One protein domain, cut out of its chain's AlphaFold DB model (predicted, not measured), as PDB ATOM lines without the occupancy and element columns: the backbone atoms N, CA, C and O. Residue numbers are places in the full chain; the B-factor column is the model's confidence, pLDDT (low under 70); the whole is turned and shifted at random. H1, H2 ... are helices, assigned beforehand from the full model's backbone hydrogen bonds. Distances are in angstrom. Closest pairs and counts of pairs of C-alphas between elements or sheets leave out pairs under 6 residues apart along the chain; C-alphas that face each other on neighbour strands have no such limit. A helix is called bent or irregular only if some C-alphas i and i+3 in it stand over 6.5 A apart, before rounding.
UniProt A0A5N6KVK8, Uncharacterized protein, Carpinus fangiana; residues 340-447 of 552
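AT A GLANCE: This is residues 340 to 447 of the 552 residues of an uncharacterized protein of Carpinus fangiana (UniProt A0A5N6KVK8). The model is a loose, open spread of five helices: H2 and H3 form a T-like pair, H3 beginning beside H2 and running away from it, H1 lies near the middle, H4 is off to one side, and H5, the longest helix, makes an arm whose residues 440 to 447 stick out. Two long loops, residues 376 to 387 beyond H2 and residues 401 to 417 beyond H3, reach to opposite ends of the longest axis. The printed part has 108 residues, with named helices H1, H2, H3, H4 and H5 along the chain and no named strand; the class is all helix. The whole is loose, with a radius of gyration of the C-alphas of 16.6 A and spans of 53 by 40 by 32 A.

HOW THE PARTS SIT: H5, residues 433 to 447, and H1, residues 340 to 346, are close but not clearly touching; their closest C-alphas, those of Arg 435 and Ile 345, are 7.1 A apart. They run opposite ways at a steep tilt of 69.7 degrees, only just short of about perpendicular. H1 is also close to but not clearly touching H2, residues 365 to 375, with the closest C-alphas, those of Tyr 346 and Tyr 372, 7.6 A apart. These two run the same way at a steep tilt of 43 degrees. H3, residues 388 to 400, touches H2 with residues 388 to 392 alone; the closest C-alphas are those of Leu 369 and Glu 388, 5.1 A apart. Their lines are about perpendicular, at 81 degrees. H4, residues 418 to 425, touches no helix. Every O i to N i+4 pair is within hydrogen-bond range in H1 and H2, against 8 of 9 in H3, 2 of 4 in H4 and 9 of 11 in H5.

IN THESE COORDINATES: H5 is 21.0 A from first to last C-alpha and ends at C-alpha 447 (20.888, -22.263, 29.378). H3 is 18.1 A long and H2 15.3 A, with C-alpha 365 at (21.287, -54.724, 44.848). H4 is 11.6 A long and irregular: C-alphas 421 and 424 are 7.7 A apart. H1 is 10.1 A long and begins at C-alpha 340 (22.911, -39.877, 43.587).

THE WHOLE: The two C-alphas farthest apart are those of Gly 382 and Thr 413, 53.8 A. The printed part has no cut. The links H1 to H2, H2 to H3 and H3 to H4 are long; H4 to H5 is short. The mean pLDDT of the printed part is 76.7, and values under 70 fall at residue 340, residues 355 to 356, 358 to 361 and 428 to 447.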
ATOM      1  N   ALA A 340      22.693 -40.909  44.605       65.88
ATOM      2  CA  ALA A 340      22.911 -39.877  43.587       65.88
ATOM      3  C   ALA A 340      24.267 -40.010  42.863       65.88
ATOM      4  O   ALA A 340      24.357 -39.753  41.665       65.88
ATOM      5  N   PHE A 341      25.316 -40.475  43.553       73.25
ATOM      6  CA  PHE A 341      26.638 -40.695  42.955       73.25
ATOM      7  C   PHE A 341      26.647 -41.914  42.014       73.25
ATOM      8  O   PHE A 341      27.245 -41.869  40.939       73.25
ATOM      9  N   LEU A 342      25.920 -42.983  42.368       73.94
ATOM     10  CA  LEU A 342      25.702 -44.135  41.482       73.94
ATOM     11  C   LEU A 342      24.893 -43.745  40.235       73.94
ATOM     12  O   LEU A 342      25.260 -44.143  39.125       73.94
ATOM     13  N   GLU A 343      23.833 -42.948  40.399       79.75
ATOM     14  CA  GLU A 343      23.040 -42.432  39.279       79.75
ATOM     15  C   GLU A 343      23.874 -41.525  38.363       79.75
ATOM     16  O   GLU A 343      23.849 -41.721  37.149       79.75
ATOM     17  N   ALA A 344      24.684 -40.613  38.914       74.12
ATOM     18  CA  ALA A 344      25.551 -39.715  38.145       74.12
ATOM     19  C   ALA A 344      26.660 -40.457  37.374       74.12
ATOM     20  O   ALA A 344      26.852 -40.225  36.177       74.12
ATOM     21  N   ILE A 345      27.362 -41.402  38.013       74.56
ATOM     22  CA  ILE A 345      28.428 -42.183  37.361       74.56
ATOM     23  C   ILE A 345      27.881 -43.006  36.197       74.56
ATOM     24  O   ILE A 345      28.433 -42.983  35.088       74.56
ATOM     25  N   TYR A 346      26.809 -43.763  36.429       78.69
ATOM     26  CA  TYR A 346      26.275 -44.647  35.399       78.69
ATOM     27  C   TYR A 346      25.371 -43.911  34.405       78.69
ATOM     28  O   TYR A 346      25.296 -44.336  33.250       78.69
ATOM     29  N   GLY A 347      24.802 -42.764  34.788       74.38
ATOM     30  CA  GLY A 347      23.777 -42.013  34.056       74.38
ATOM     31  C   GLY A 347      22.539 -42.861  33.823       74.38
ATOM     32  O   GLY A 347      22.138 -43.079  32.682       74.38
ATOM     33  N   MET A 348      21.999 -43.402  34.912       78.75
ATOM     34  CA  MET A 348      20.803 -44.239  34.937       78.75
ATOM     35  C   MET A 348      19.967 -43.859  36.156       78.75
ATOM     36  O   MET A 348      20.538 -43.573  37.206       78.75
ATOM     37  N   LYS A 349      18.638 -43.901  36.033       77.31
ATOM     38  CA  LYS A 349      17.739 -43.713  37.175       77.31
ATOM     39  C   LYS A 349      17.447 -45.061  37.835       77.31
ATOM     40  O   LYS A 349      16.971 -45.980  37.168       77.31
ATOM     41  N   ILE A 350      17.746 -45.193  39.122       79.19
ATOM     42  CA  ILE A 350      17.517 -46.404  39.913       79.19
ATOM     43  C   ILE A 350      16.115 -46.308  40.514       79.19
ATOM     44  O   ILE A 350      15.873 -45.588  41.480       79.19
ATOM     45  N   VAL A 351      15.168 -47.041  39.930       74.00
ATOM     46  CA  VAL A 351      13.789 -47.091  40.434       74.00
ATOM     47  C   VAL A 351      13.722 -48.061  41.614       74.00
ATOM     48  O   VAL A 351      13.602 -49.272  41.435       74.00
ATOM     49  N   THR A 352      13.827 -47.519  42.824       77.00
ATOM     50  CA  THR A 352      13.641 -48.250  44.083       77.00
ATOM     51  C   THR A 352      12.164 -48.538  44.336       77.00
ATOM     52  O   THR A 352      11.321 -47.678  44.064       77.00
ATOM     53  N   ARG A 353      11.824 -49.694  44.921       74.44
ATOM     54  CA  ARG A 353      10.453 -49.933  45.397       74.44
ATOM     55  C   ARG A 353      10.049 -48.903  46.476       74.44
ATOM     56  O   ARG A 353      10.841 -48.653  47.387       74.44
ATOM     57  N   PRO A 354       8.830 -48.338  46.410       72.81
ATOM     58  CA  PRO A 354       8.252 -47.522  47.479       72.81
ATOM     59  C   PRO A 354       8.087 -48.324  48.772       72.81
ATOM     60  O   PRO A 354       7.858 -49.534  48.721       72.81
ATOM     61  N   LEU A 355       8.117 -47.651  49.925       69.12
ATOM     62  CA  LEU A 355       7.886 -48.282  51.233       69.12
ATOM     63  C   LEU A 355       6.503 -48.965  51.307       69.12
ATOM     64  O   LEU A 355       6.381 -50.062  51.842       69.12
ATOM     65  N   GLU A 356       5.493 -48.355  50.676       69.19
ATOM     66  CA  GLU A 356       4.127 -48.882  50.507       69.19
ATOM     67  C   GLU A 356       4.087 -50.245  49.790       69.19
ATOM     68  O   GLU A 356       3.269 -51.100  50.117       69.19
ATOM     69  N   GLU A 357       4.987 -50.472  48.827       71.81
ATOM     70  CA  GLU A 357       5.086 -51.720  48.057       71.81
ATOM     71  C   GLU A 357       6.081 -52.724  48.681       71.81
ATOM     72  O   GLU A 357       6.560 -53.639  48.007       71.81
ATOM     73  N   GLY A 358       6.435 -52.549  49.961       66.44
ATOM     74  CA  GLY A 358       7.417 -53.379  50.665       66.44
ATOM     75  C   GLY A 358       8.878 -53.069  50.310       66.44
ATOM     76  O   GLY A 358       9.756 -53.907  50.518       66.44
ATOM     77  N   GLY A 359       9.154 -51.891  49.747       66.81
ATOM     78  CA  GLY A 359      10.507 -51.413  49.475       66.81
ATOM     79  C   GLY A 359      11.251 -50.950  50.730       66.81
ATOM     80  O   GLY A 359      10.659 -50.512  51.710       66.81
ATOM     81  N   THR A 360      12.582 -51.012  50.697       63.88
ATOM     82  CA  THR A 360      13.447 -50.750  51.864       63.88
ATOM     83  C   THR A 360      13.850 -49.283  52.058       63.88
ATOM     84  O   THR A 360      14.693 -48.993  52.903       63.88
ATOM     85  N   GLY A 361      13.330 -48.351  51.253       66.19
ATOM     86  CA  GLY A 361      13.698 -46.922  51.264       66.19
ATOM     87  C   GLY A 361      15.106 -46.610  50.723       66.19
ATOM     88  O   GLY A 361      15.310 -45.575  50.098       66.19
ATOM     89  N   HIS A 362      16.065 -47.522  50.894       71.81
ATOM     90  CA  HIS A 362      17.368 -47.518  50.229       71.81
ATOM     91  C   HIS A 362      17.372 -48.448  48.997       71.81
ATOM     92  O   HIS A 362      16.693 -49.483  49.025       71.81
ATOM     93  N   PRO A 363      18.167 -48.161  47.946       75.38
ATOM     94  CA  PRO A 363      18.260 -49.016  46.764       75.38
ATOM     95  C   PRO A 363      18.804 -50.407  47.107       75.38
ATOM     96  O   PRO A 363      19.852 -50.546  47.741       75.38
ATOM     97  N   THR A 364      18.102 -51.454  46.676       77.94
ATOM     98  CA  THR A 364      18.579 -52.837  46.807       77.94
ATOM     99  C   THR A 364      19.537 -53.206  45.672       77.94
ATOM    100  O   THR A 364      19.510 -52.616  44.590       77.94
ATOM    101  N   GLY A 365      20.380 -54.225  45.889       78.38
ATOM    102  CA  GLY A 365      21.287 -54.724  44.848       78.38
ATOM    103  C   GLY A 365      20.547 -55.155  43.576       78.38
ATOM    104  O   GLY A 365      20.953 -54.778  42.483       78.38
ATOM    105  N   GLU A 366      19.420 -55.861  43.721       80.75
ATOM    106  CA  GLU A 366      18.532 -56.270  42.620       80.75
ATOM    107  C   GLU A 366      18.096 -55.067  41.759       80.75
ATOM    108  O   GLU A 366      18.213 -55.096  40.533       80.75
ATOM    109  N   GLU A 367      17.653 -53.975  42.388       84.06
ATOM    110  CA  GLU A 367      17.176 -52.773  41.689       84.06
ATOM    111  C   GLU A 367      18.307 -52.042  40.950       84.06
ATOM    112  O   GLU A 367      18.136 -51.660  39.790       84.06
ATOM    113  N   VAL A 368      19.490 -51.916  41.567       85.50
ATOM    114  CA  VAL A 368      20.681 -51.323  40.923       85.50
ATOM    115  C   VAL A 368      21.144 -52.167  39.730       85.50
ATOM    116  O   VAL A 368      21.435 -51.623  38.661       85.50
ATOM    117  N   LEU A 369      21.187 -53.495  39.881       86.25
ATOM    118  CA  LEU A 369      21.594 -54.416  38.819       86.25
ATOM    119  C   LEU A 369      20.605 -54.407  37.648       86.25
ATOM    120  O   LEU A 369      21.040 -54.363  36.496       86.25
ATOM    121  N   ARG A 370      19.292 -54.379  37.914       86.56
ATOM    122  CA  ARG A 370      18.256 -54.292  36.869       86.56
ATOM    123  C   ARG A 370      18.249 -52.950  36.151       86.56
ATOM    124  O   ARG A 370      18.124 -52.945  34.925       86.56
ATOM    125  N   ALA A 371      18.428 -51.839  36.868       86.38
ATOM    126  CA  ALA A 371      18.568 -50.516  36.262       86.38
ATOM    127  C   ALA A 371      19.780 -50.476  35.313       86.38
ATOM    128  O   ALA A 371      19.638 -50.092  34.149       86.38
ATOM    129  N   TYR A 372      20.941 -50.971  35.758       87.81
ATOM    130  CA  TYR A 372      22.157 -50.992  34.939       87.81
ATOM    131  C   TYR A 372      22.062 -51.945  33.744       87.81
ATOM    132  O   TYR A 372      22.419 -51.569  32.627       87.81
ATOM    133  N   ALA A 373      21.546 -53.161  33.946       88.12
ATOM    134  CA  ALA A 373      21.333 -54.120  32.868       88.12
ATOM    135  C   ALA A 373      20.392 -53.553  31.791       88.12
ATOM    136  O   ALA A 373      20.721 -53.600  30.606       88.12
ATOM    137  N   SER A 374      19.279 -52.930  32.199       86.38
ATOM    138  CA  SER A 374      18.318 -52.302  31.282       86.38
ATOM    139  C   SER A 374      18.939 -51.124  30.524       86.38
ATOM    140  O   SER A 374      18.879 -51.086  29.296       86.38
ATOM    141  N   ALA A 375      19.626 -50.213  31.225       85.50
ATOM    142  CA  ALA A 375      20.302 -49.057  30.625       85.50
ATOM    143  C   ALA A 375      21.457 -49.435  29.672       85.50
ATOM    144  O   ALA A 375      21.871 -48.623  28.844       85.50
ATOM    145  N   ARG A 376      21.988 -50.663  29.769       86.38
ATOM    146  CA  ARG A 376      23.037 -51.201  28.885       86.38
ATOM    147  C   ARG A 376      22.542 -52.222  27.859       86.38
ATOM    148  O   ARG A 376      23.362 -52.758  27.117       86.38
ATOM    149  N   GLY A 377      21.237 -52.502  27.802       87.19
ATOM    150  CA  GLY A 377      20.674 -53.517  26.903       87.19
ATOM    151  C   GLY A 377      21.171 -54.941  27.190       87.19
ATOM    152  O   GLY A 377      21.221 -55.774  26.286       87.19
ATOM    153  N   PHE A 378      21.586 -55.229  28.426       89.69
ATOM    154  CA  PHE A 378      21.996 -56.564  28.850       89.69
ATOM    155  C   PHE A 378      20.752 -57.381  29.206       89.69
ATOM    156  O   PHE A 378      20.155 -57.175  30.261       89.69
ATOM    157  N   SER A 379      20.372 -58.317  28.339       90.44
ATOM    158  CA  SER A 379      19.226 -59.203  28.539       90.44
ATOM    159  C   SER A 379      19.610 -60.681  28.458       90.44
ATOM    160  O   SER A 379      20.539 -61.083  27.753       90.44
ATOM    161  N   THR A 380      18.874 -61.497  29.206       88.75
ATOM    162  CA  THR A 380      18.983 -62.956  29.212       88.75
ATOM    163  C   THR A 380      18.377 -63.558  27.942       88.75
ATOM    164  O   THR A 380      17.389 -63.055  27.397       88.75
ATOM    165  N   GLN A 381      18.968 -64.650  27.450       84.12
ATOM    166  CA  GLN A 381      18.461 -65.343  26.262       84.12
ATOM    167  C   GLN A 381      17.088 -65.978  26.542       84.12
ATOM    168  O   GLN A 381      16.829 -66.483  27.632       84.12
ATOM    169  N   GLY A 382      16.194 -65.944  25.551       81.50
ATOM    170  CA  GLY A 382      14.821 -66.447  25.671       81.50
ATOM    171  C   GLY A 382      13.842 -65.397  26.199       81.50
ATOM    172  O   GLY A 382      13.054 -64.867  25.424       81.50
ATOM    173  N   VAL A 383      13.882 -65.098  27.502       80.50
ATOM    174  CA  VAL A 383      12.856 -64.267  28.174       80.50
ATOM    175  C   VAL A 383      13.079 -62.760  27.978       80.50
ATOM    176  O   VAL A 383      12.137 -61.979  28.079       80.50
ATOM    177  N   GLY A 384      14.311 -62.324  27.693       84.00
ATOM    178  CA  GLY A 384      14.637 -60.902  27.536       84.00
ATOM    179  C   GLY A 384      14.695 -60.114  28.852       84.00
ATOM    180  O   GLY A 384      14.861 -58.896  28.820       84.00
ATOM    181  N   ALA A 385      14.598 -60.789  30.004       86.62
ATOM    182  CA  ALA A 385      14.737 -60.174  31.323       86.62
ATOM    183  C   ALA A 385      16.166 -59.623  31.535       86.62
ATOM    184  O   ALA A 385      17.103 -60.207  30.977       86.62
ATOM    185  N   PRO A 386      16.366 -58.552  32.332       89.00
ATOM    186  CA  PRO A 386      17.681 -57.933  32.511       89.00
ATOM    187  C   PRO A 386      18.727 -58.906  33.089       89.00
ATOM    188  O   PRO A 386      18.457 -59.628  34.045       89.00
ATOM    189  N   ASP A 387      19.933 -58.926  32.519       89.12
ATOM    190  CA  ASP A 387      21.032 -59.813  32.930       89.12
ATOM    191  C   ASP A 387      21.824 -59.209  34.107       89.12
ATOM    192  O   ASP A 387      22.857 -58.548  33.947       89.12
ATOM    193  N   GLU A 388      21.303 -59.446  35.312       87.56
ATOM    194  CA  GLU A 388      21.893 -59.040  36.594       87.56
ATOM    195  C   GLU A 388      23.317 -59.591  36.786       87.56
ATOM    196  O   GLU A 388      24.217 -58.869  37.220       87.56
ATOM    197  N   SER A 389      23.561 -60.846  36.394       84.81
ATOM    198  CA  SER A 389      24.858 -61.525  36.533       84.81
ATOM    199  C   SER A 389      25.944 -60.928  35.636       84.81
ATOM    200  O   SER A 389      27.133 -60.955  35.968       84.81
ATOM    201  N   ARG A 390      25.582 -60.375  34.476       84.50
ATOM    202  CA  ARG A 390      26.481 -59.558  33.651       84.50
ATOM    203  C   ARG A 390      26.643 -58.158  34.227       84.50
ATOM    204  O   ARG A 390      27.783 -57.714  34.340       84.50
ATOM    205  N   ALA A 391      25.562 -57.496  34.639       87.75
ATOM    206  CA  ALA A 391      25.616 -56.174  35.267       87.75
ATOM    207  C   ALA A 391      26.564 -56.137  36.480       87.75
ATOM    208  O   ALA A 391      27.459 -55.289  36.535       87.75
ATOM    209  N   ALA A 392      26.443 -57.110  37.389       85.88
ATOM    210  CA  ALA A 392      27.250 -57.222  38.602       85.88
ATOM    211  C   ALA A 392      28.753 -57.274  38.302       85.88
ATOM    212  O   ALA A 392      29.534 -56.562  38.926       85.88
ATOM    213  N   ARG A 393      29.167 -58.055  37.295       83.94
ATOM    214  CA  ARG A 393      30.583 -58.182  36.908       83.94
ATOM    215  C   ARG A 393      31.190 -56.874  36.395       83.94
ATOM    216  O   ARG A 393      32.371 -56.642  36.628       83.94
ATOM    217  N   TYR A 394      30.413 -56.006  35.740       87.06
ATOM    218  CA  TYR A 394      30.895 -54.671  35.356       87.06
ATOM    219  C   TYR A 394      30.969 -53.723  36.560       87.06
ATOM    220  O   TYR A 394      31.990 -53.067  36.742       87.06
ATOM    221  N   ILE A 395      29.940 -53.692  37.412       86.25
ATOM    222  CA  ILE A 395      29.884 -52.800  38.582       86.25
ATOM    223  C   ILE A 395      30.975 -53.147  39.611       86.25
ATOM    224  O   ILE A 395      31.663 -52.257  40.107       86.25
ATOM    225  N   LEU A 396      31.207 -54.437  39.878       84.62
ATOM    226  CA  LEU A 396      32.292 -54.899  40.751       84.62
ATOM    227  C   LEU A 396      33.677 -54.606  40.153       84.62
ATOM    228  O   LEU A 396      34.595 -54.244  40.885       84.62
ATOM    229  N   LYS A 397      33.835 -54.693  38.825       86.00
ATOM    230  CA  LYS A 397      35.083 -54.313  38.143       86.00
ATOM    231  C   LYS A 397      35.352 -52.808  38.241       86.00
ATOM    232  O   LYS A 397      36.499 -52.424  38.456       86.00
ATOM    233  N   ASP A 398      34.315 -51.979  38.140       86.25
ATOM    234  CA  ASP A 398      34.406 -50.527  38.332       86.25
ATOM    235  C   ASP A 398      34.716 -50.154  39.798       86.25
ATOM    236  O   ASP A 398      35.470 -49.211  40.035       86.25
ATOM    237  N   TYR A 399      34.232 -50.924  40.781       86.38
ATOM    238  CA  TYR A 399      34.632 -50.796  42.193       86.38
ATOM    239  C   TYR A 399      36.100 -51.178  42.427       86.38
ATOM    240  O   TYR A 399      36.867 -50.401  42.995       86.38
ATOM    241  N   VAL A 400      36.550 -52.338  41.934       82.75
ATOM    242  CA  VAL A 400      37.956 -52.767  42.078       82.75
ATOM    243  C   VAL A 400      38.919 -51.757  41.441       82.75
ATOM    244  O   VAL A 400      39.956 -51.468  42.041       82.75
ATOM    245  N   LYS A 401      38.534 -51.164  40.299       81.56
ATOM    246  CA  LYS A 401      39.251 -50.089  39.584       81.56
ATOM    247  C   LYS A 401      39.186 -48.694  40.231       81.56
ATOM    248  O   LYS A 401      39.749 -47.771  39.662       81.56
ATOM    249  N   GLY A 402      38.477 -48.506  41.346       77.88
ATOM    250  CA  GLY A 402      38.361 -47.199  42.009       77.88
ATOM    251  C   GLY A 402      37.397 -46.206  41.346       77.88
ATOM    252  O   GLY A 402      37.209 -45.116  41.867       77.88
ATOM    253  N   LYS A 403      36.715 -46.575  40.250       81.75
ATOM    254  CA  LYS A 403      35.673 -45.736  39.631       81.75
ATOM    255  C   LYS A 403      34.421 -45.647  40.512       81.75
ATOM    256  O   LYS A 403      33.782 -44.604  40.555       81.75
ATOM    257  N   LEU A 404      34.065 -46.725  41.215       83.38
ATOM    258  CA  LEU A 404      33.203 -46.631  42.395       83.38
ATOM    259  C   LEU A 404      34.094 -46.623  43.631       83.38
ATOM    260  O   LEU A 404      34.516 -47.682  44.096       83.38
ATOM    261  N   LEU A 405      34.406 -45.432  44.131       84.75
ATOM    262  CA  LEU A 405      35.328 -45.278  45.244       84.75
ATOM    263  C   LEU A 405      34.618 -45.343  46.605       84.75
ATOM    264  O   LEU A 405      33.546 -44.773  46.820       84.75
ATOM    265  N   PHE A 406      35.245 -46.058  47.533       86.50
ATOM    266  CA  PHE A 406      34.896 -46.094  48.944       86.50
ATOM    267  C   PHE A 406      36.159 -46.416  49.742       86.50
ATOM    268  O   PHE A 406      36.862 -47.382  49.434       86.50
ATOM    269  N   CYS A 407      36.427 -45.620  50.768       87.50
ATOM    270  CA  CYS A 407      37.485 -45.828  51.741       87.50
ATOM    271  C   CYS A 407      36.857 -46.192  53.085       87.50
ATOM    272  O   CYS A 407      35.943 -45.526  53.577       87.50
ATOM    273  N   HIS A 408      37.373 -47.237  53.709       87.88
ATOM    274  CA  HIS A 408      36.983 -47.633  55.048       87.88
ATOM    275  C   HIS A 408      37.570 -46.640  56.074       87.88
ATOM    276  O   HIS A 408      38.742 -46.263  55.950       87.88
ATOM    277  N   PRO A 409      36.799 -46.186  57.080       87.44
ATOM    278  CA  PRO A 409      37.342 -45.391  58.178       87.44
ATOM    279  C   PRO A 409      38.164 -46.280  59.131       87.44
ATOM    280  O   PRO A 409      37.840 -47.460  59.303       87.44
ATOM    281  N   PRO A 410      39.206 -45.745  59.794       87.69
ATOM    282  CA  PRO A 410      39.955 -46.515  60.778       87.69
ATOM    283  C   PRO A 410      39.107 -46.794  62.031       87.69
ATOM    284  O   PRO A 410      38.378 -45.903  62.486       87.69
ATOM    285  N   PRO A 411      39.221 -47.991  62.640       84.19
ATOM    286  CA  PRO A 411      38.490 -48.350  63.850       84.19
ATOM    287  C   PRO A 411      38.947 -47.456  65.006       84.19
ATOM    288  O   PRO A 411      40.063 -47.562  65.511       84.19
ATOM    289  N   THR A 412      38.086 -46.522  65.385       78.31
ATOM    290  CA  THR A 412      38.385 -45.425  66.307       78.31
ATOM    291  C   THR A 412      37.263 -45.264  67.326       78.31
ATOM    292  O   THR A 412      36.133 -45.696  67.097       78.31
ATOM    293  N   THR A 413      37.596 -44.652  68.462       75.44
ATOM    294  CA  THR A 413      36.660 -44.346  69.548       75.44
ATOM    295  C   THR A 413      36.714 -42.833  69.788       75.44
ATOM    296  O   THR A 413      37.781 -42.348  70.170       75.44
ATOM    297  N   PRO A 414      35.625 -42.073  69.556       79.56
ATOM    298  CA  PRO A 414      34.325 -42.519  69.041       79.56
ATOM    299  C   PRO A 414      34.387 -43.019  67.576       79.56
ATOM    300  O   PRO A 414      35.250 -42.568  66.823       79.56
ATOM    301  N   PRO A 415      33.477 -43.921  67.150       78.69
ATOM    302  CA  PRO A 415      33.436 -44.407  65.770       78.69
ATOM    303  C   PRO A 415      33.084 -43.312  64.761       78.69
ATOM    304  O   PRO A 415      32.077 -42.619  64.911       78.69
ATOM    305  N   ILE A 416      33.879 -43.207  63.697       81.50
ATOM    306  CA  ILE A 416      33.637 -42.297  62.569       81.50
ATOM    307  C   ILE A 416      32.554 -42.885  61.650       81.50
ATOM    308  O   ILE A 416      32.616 -44.060  61.283       81.50
ATOM    309  N   ASP A 417      31.584 -42.065  61.235       79.81
ATOM    310  CA  ASP A 417      30.577 -42.472  60.253       79.81
ATOM    311  C   ASP A 417      31.188 -42.644  58.841       79.81
ATOM    312  O   ASP A 417      31.808 -41.704  58.328       79.81
ATOM    313  N   PRO A 418      30.999 -43.797  58.163       81.50
ATOM    314  CA  PRO A 418      31.530 -44.009  56.818       81.50
ATOM    315  C   PRO A 418      30.971 -43.052  55.756       81.50
ATOM    316  O   PRO A 418      31.677 -42.762  54.791       81.50
ATOM    317  N   GLY A 419      29.738 -42.556  55.905       75.56
ATOM    318  CA  GLY A 419      29.142 -41.595  54.972       75.56
ATOM    319  C   GLY A 419      29.830 -40.233  55.050       75.56
ATOM    320  O   GLY A 419      30.281 -39.703  54.035       75.56
ATOM    321  N   GLN A 420      30.000 -39.707  56.264       81.38
ATOM    322  CA  GLN A 420      30.773 -38.488  56.521       81.38
ATOM    323  C   GLN A 420      32.233 -38.637  56.069       81.38
ATOM    324  O   GLN A 420      32.753 -37.756  55.386       81.38
ATOM    325  N   PHE A 421      32.875 -39.770  56.381       83.25
ATOM    326  CA  PHE A 421      34.269 -40.046  56.013       83.25
ATOM    327  C   PHE A 421      34.512 -40.077  54.497       83.25
ATOM    328  O   PHE A 421      35.601 -39.720  54.055       83.25
ATOM    329  N   ASN A 422      33.523 -40.491  53.698       84.69
ATOM    330  CA  ASN A 422      33.630 -40.577  52.238       84.69
ATOM    331  C   ASN A 422      33.027 -39.379  51.488       84.69
ATOM    332  O   ASN A 422      33.159 -39.320  50.269       84.69
ATOM    333  N   ARG A 423      32.401 -38.409  52.173       80.62
ATOM    334  CA  ARG A 423      31.656 -37.305  51.537       80.62
ATOM    335  C   ARG A 423      32.450 -36.586  50.435       80.62
ATOM    336  O   ARG A 423      31.938 -36.447  49.332       80.62
ATOM    337  N   GLY A 424      33.699 -36.204  50.713       74.56
ATOM    338  CA  GLY A 424      34.578 -35.492  49.767       74.56
ATOM    339  C   GLY A 424      35.147 -36.334  48.614       74.56
ATOM    340  O   GLY A 424      35.994 -35.850  47.871       74.56
ATOM    341  N   LEU A 425      34.731 -37.597  48.472       76.38
ATOM    342  CA  LEU A 425      35.004 -38.438  47.296       76.38
ATOM    343  C   LEU A 425      33.818 -38.466  46.317       76.38
ATOM    344  O   LEU A 425      33.940 -39.011  45.221       76.38
ATOM    345  N   TYR A 426      32.669 -37.905  46.712       75.31
ATOM    346  CA  TYR A 426      31.425 -37.920  45.934       75.31
ATOM    347  C   TYR A 426      31.111 -36.581  45.250       75.31
ATOM    348  O   TYR A 426      30.051 -36.429  44.644       75.31
ATOM    349  N   ASP A 427      32.056 -35.639  45.297       70.19
ATOM    350  CA  ASP A 427      31.990 -34.352  44.605       70.19
ATOM    351  C   ASP A 427      32.158 -34.506  43.081       70.19
ATOM    352  O   ASP A 427      32.857 -35.398  42.590       70.19
ATOM    353  N   ALA A 428      31.557 -33.590  42.312       60.81
ATOM    354  CA  ALA A 428      31.493 -33.654  40.847       60.81
ATOM    355  C   ALA A 428      32.865 -33.637  40.134       60.81
ATOM    356  O   ALA A 428      32.969 -34.063  38.982       60.81
ATOM    357  N   SER A 429      33.928 -33.202  40.816       61.81
ATOM    358  CA  SER A 429      35.317 -33.276  40.346       61.81
ATOM    359  C   SER A 429      35.785 -34.712  40.076       61.81
ATOM    360  O   SER A 429      36.509 -34.931  39.102       61.81
ATOM    361  N   HIS A 430      35.329 -35.675  40.889       64.19
ATOM    362  CA  HIS A 430      35.674 -37.101  40.818       64.19
ATOM    363  C   HIS A 430      34.808 -37.897  39.823       64.19
ATOM    364  O   HIS A 430      35.025 -39.096  39.626       64.19
ATOM    365  N   LEU A 431      33.823 -37.265  39.172       66.25
ATOM    366  CA  LEU A 431      33.086 -37.905  38.084       66.25
ATOM    367  C   LEU A 431      34.018 -38.130  36.879       66.25
ATOM    368  O   LEU A 431      34.807 -37.241  36.550       66.25
ATOM    369  N   PRO A 432      33.901 -39.266  36.159       66.38
ATOM    370  CA  PRO A 432      34.684 -39.505  34.951       66.38
ATOM    371  C   PRO A 432      34.566 -38.336  33.968       66.38
ATOM    372  O   PRO A 432      33.469 -37.832  33.737       66.38
ATOM    373  N   GLU A 433      35.666 -37.943  33.336       63.72
ATOM    374  CA  GLU A 433      35.735 -36.782  32.436       63.72
ATOM    375  C   GLU A 433      34.627 -36.773  31.364       63.72
ATOM    376  O   GLU A 433      33.921 -35.782  31.187       63.72
ATOM    377  N   LYS A 434      34.364 -37.926  30.735       60.97
ATOM    378  CA  LYS A 434      33.287 -38.101  29.739       60.97
ATOM    379  C   LYS A 434      31.868 -37.919  30.311       60.97
ATOM    380  O   LYS A 434      30.931 -37.707  29.548       60.97
ATOM    381  N   ARG A 435      31.691 -38.011  31.636       63.94
ATOM    382  CA  ARG A 435      30.462 -37.629  32.355       63.94
ATOM    383  C   ARG A 435      30.460 -36.144  32.709       63.94
ATOM    384  O   ARG A 435      29.438 -35.517  32.468       63.94
ATOM    385  N   ARG A 436      31.582 -35.571  33.169       62.66
ATOM    386  CA  ARG A 436      31.727 -34.114  33.386       62.66
ATOM    387  C   ARG A 436      31.388 -33.321  32.119       62.66
ATOM    388  O   ARG A 436      30.508 -32.471  32.164       62.66
ATOM    389  N   ALA A 437      31.974 -33.677  30.976       60.62
ATOM    390  CA  ALA A 437      31.677 -33.050  29.683       60.62
ATOM    391  C   ALA A 437      30.209 -33.233  29.236       60.62
ATOM    392  O   ALA A 437      29.640 -32.358  28.587       60.62
ATOM    393  N   HIS A 438      29.560 -34.345  29.603       61.25
ATOM    394  CA  HIS A 438      28.132 -34.558  29.332       61.25
ATOM    395  C   HIS A 438      27.227 -33.759  30.290       61.25
ATOM    396  O   HIS A 438      26.108 -33.433  29.911       61.25
ATOM    397  N   MET A 439      27.665 -33.452  31.513       60.00
ATOM    398  CA  MET A 439      26.919 -32.566  32.415       60.00
ATOM    399  C   MET A 439      27.026 -31.116  31.947       60.00
ATOM    400  O   MET A 439      25.998 -30.531  31.641       60.00
ATOM    401  N   VAL A 440      28.247 -30.611  31.727       61.06
ATOM    402  CA  VAL A 440      28.483 -29.261  31.177       61.06
ATOM    403  C   VAL A 440      27.688 -29.053  29.884       61.06
ATOM    404  O   VAL A 440      26.850 -28.164  29.822       61.06
ATOM    405  N   SER A 441      27.812 -29.962  28.909       59.31
ATOM    406  CA  SER A 441      27.042 -29.866  27.659       59.31
ATOM    407  C   SER A 441      25.562 -30.246  27.766       59.31
ATOM    408  O   SER A 441      24.878 -30.260  26.744       59.31
ATOM    409  N   HIS A 442      25.039 -30.574  28.951       57.00
ATOM    410  CA  HIS A 442      23.598 -30.633  29.215       57.00
ATOM    411  C   HIS A 442      23.108 -29.336  29.864       57.00
ATOM    412  O   HIS A 442      22.053 -28.849  29.467       57.00
ATOM    413  N   ASP A 443      23.893 -28.762  30.775       55.12
ATOM    414  CA  ASP A 443      23.623 -27.475  31.414       55.12
ATOM    415  C   ASP A 443      23.684 -26.328  30.388       55.12
ATOM    416  O   ASP A 443      22.745 -25.541  30.310       55.12
ATOM    417  N   GLU A 444      24.676 -26.315  29.487       49.66
ATOM    418  CA  GLU A 444      24.736 -25.416  28.315       49.66
ATOM    419  C   GLU A 444      23.453 -25.492  27.464       49.66
ATOM    420  O   GLU A 444      22.884 -24.472  27.081       49.66
ATOM    421  N   ARG A 445      22.931 -26.707  27.234       51.19
ATOM    422  CA  ARG A 445      21.677 -26.934  26.487       51.19
ATOM    423  C   ARG A 445      20.408 -26.553  27.257       51.19
ATOM    424  O   ARG A 445      19.358 -26.434  26.632       51.19
ATOM    425  N   ASN A 446      20.488 -26.379  28.575       47.31
ATOM    426  CA  ASN A 446      19.395 -25.847  29.388       47.31
ATOM    427  C   ASN A 446      19.458 -24.307  29.461       47.31
ATOM    428  O   ASN A 446      18.412 -23.665  29.500       47.31
ATOM    429  N   ILE A 447      20.661 -23.718  29.415       45.47
ATOM    430  CA  ILE A 447      20.888 -22.263  29.378       45.47
ATOM    431  C   ILE A 447      20.335 -21.655  28.077       45.47
ATOM    432  O   ILE A 447      19.535 -20.722  28.141       45.47
TER     433      ILE A 447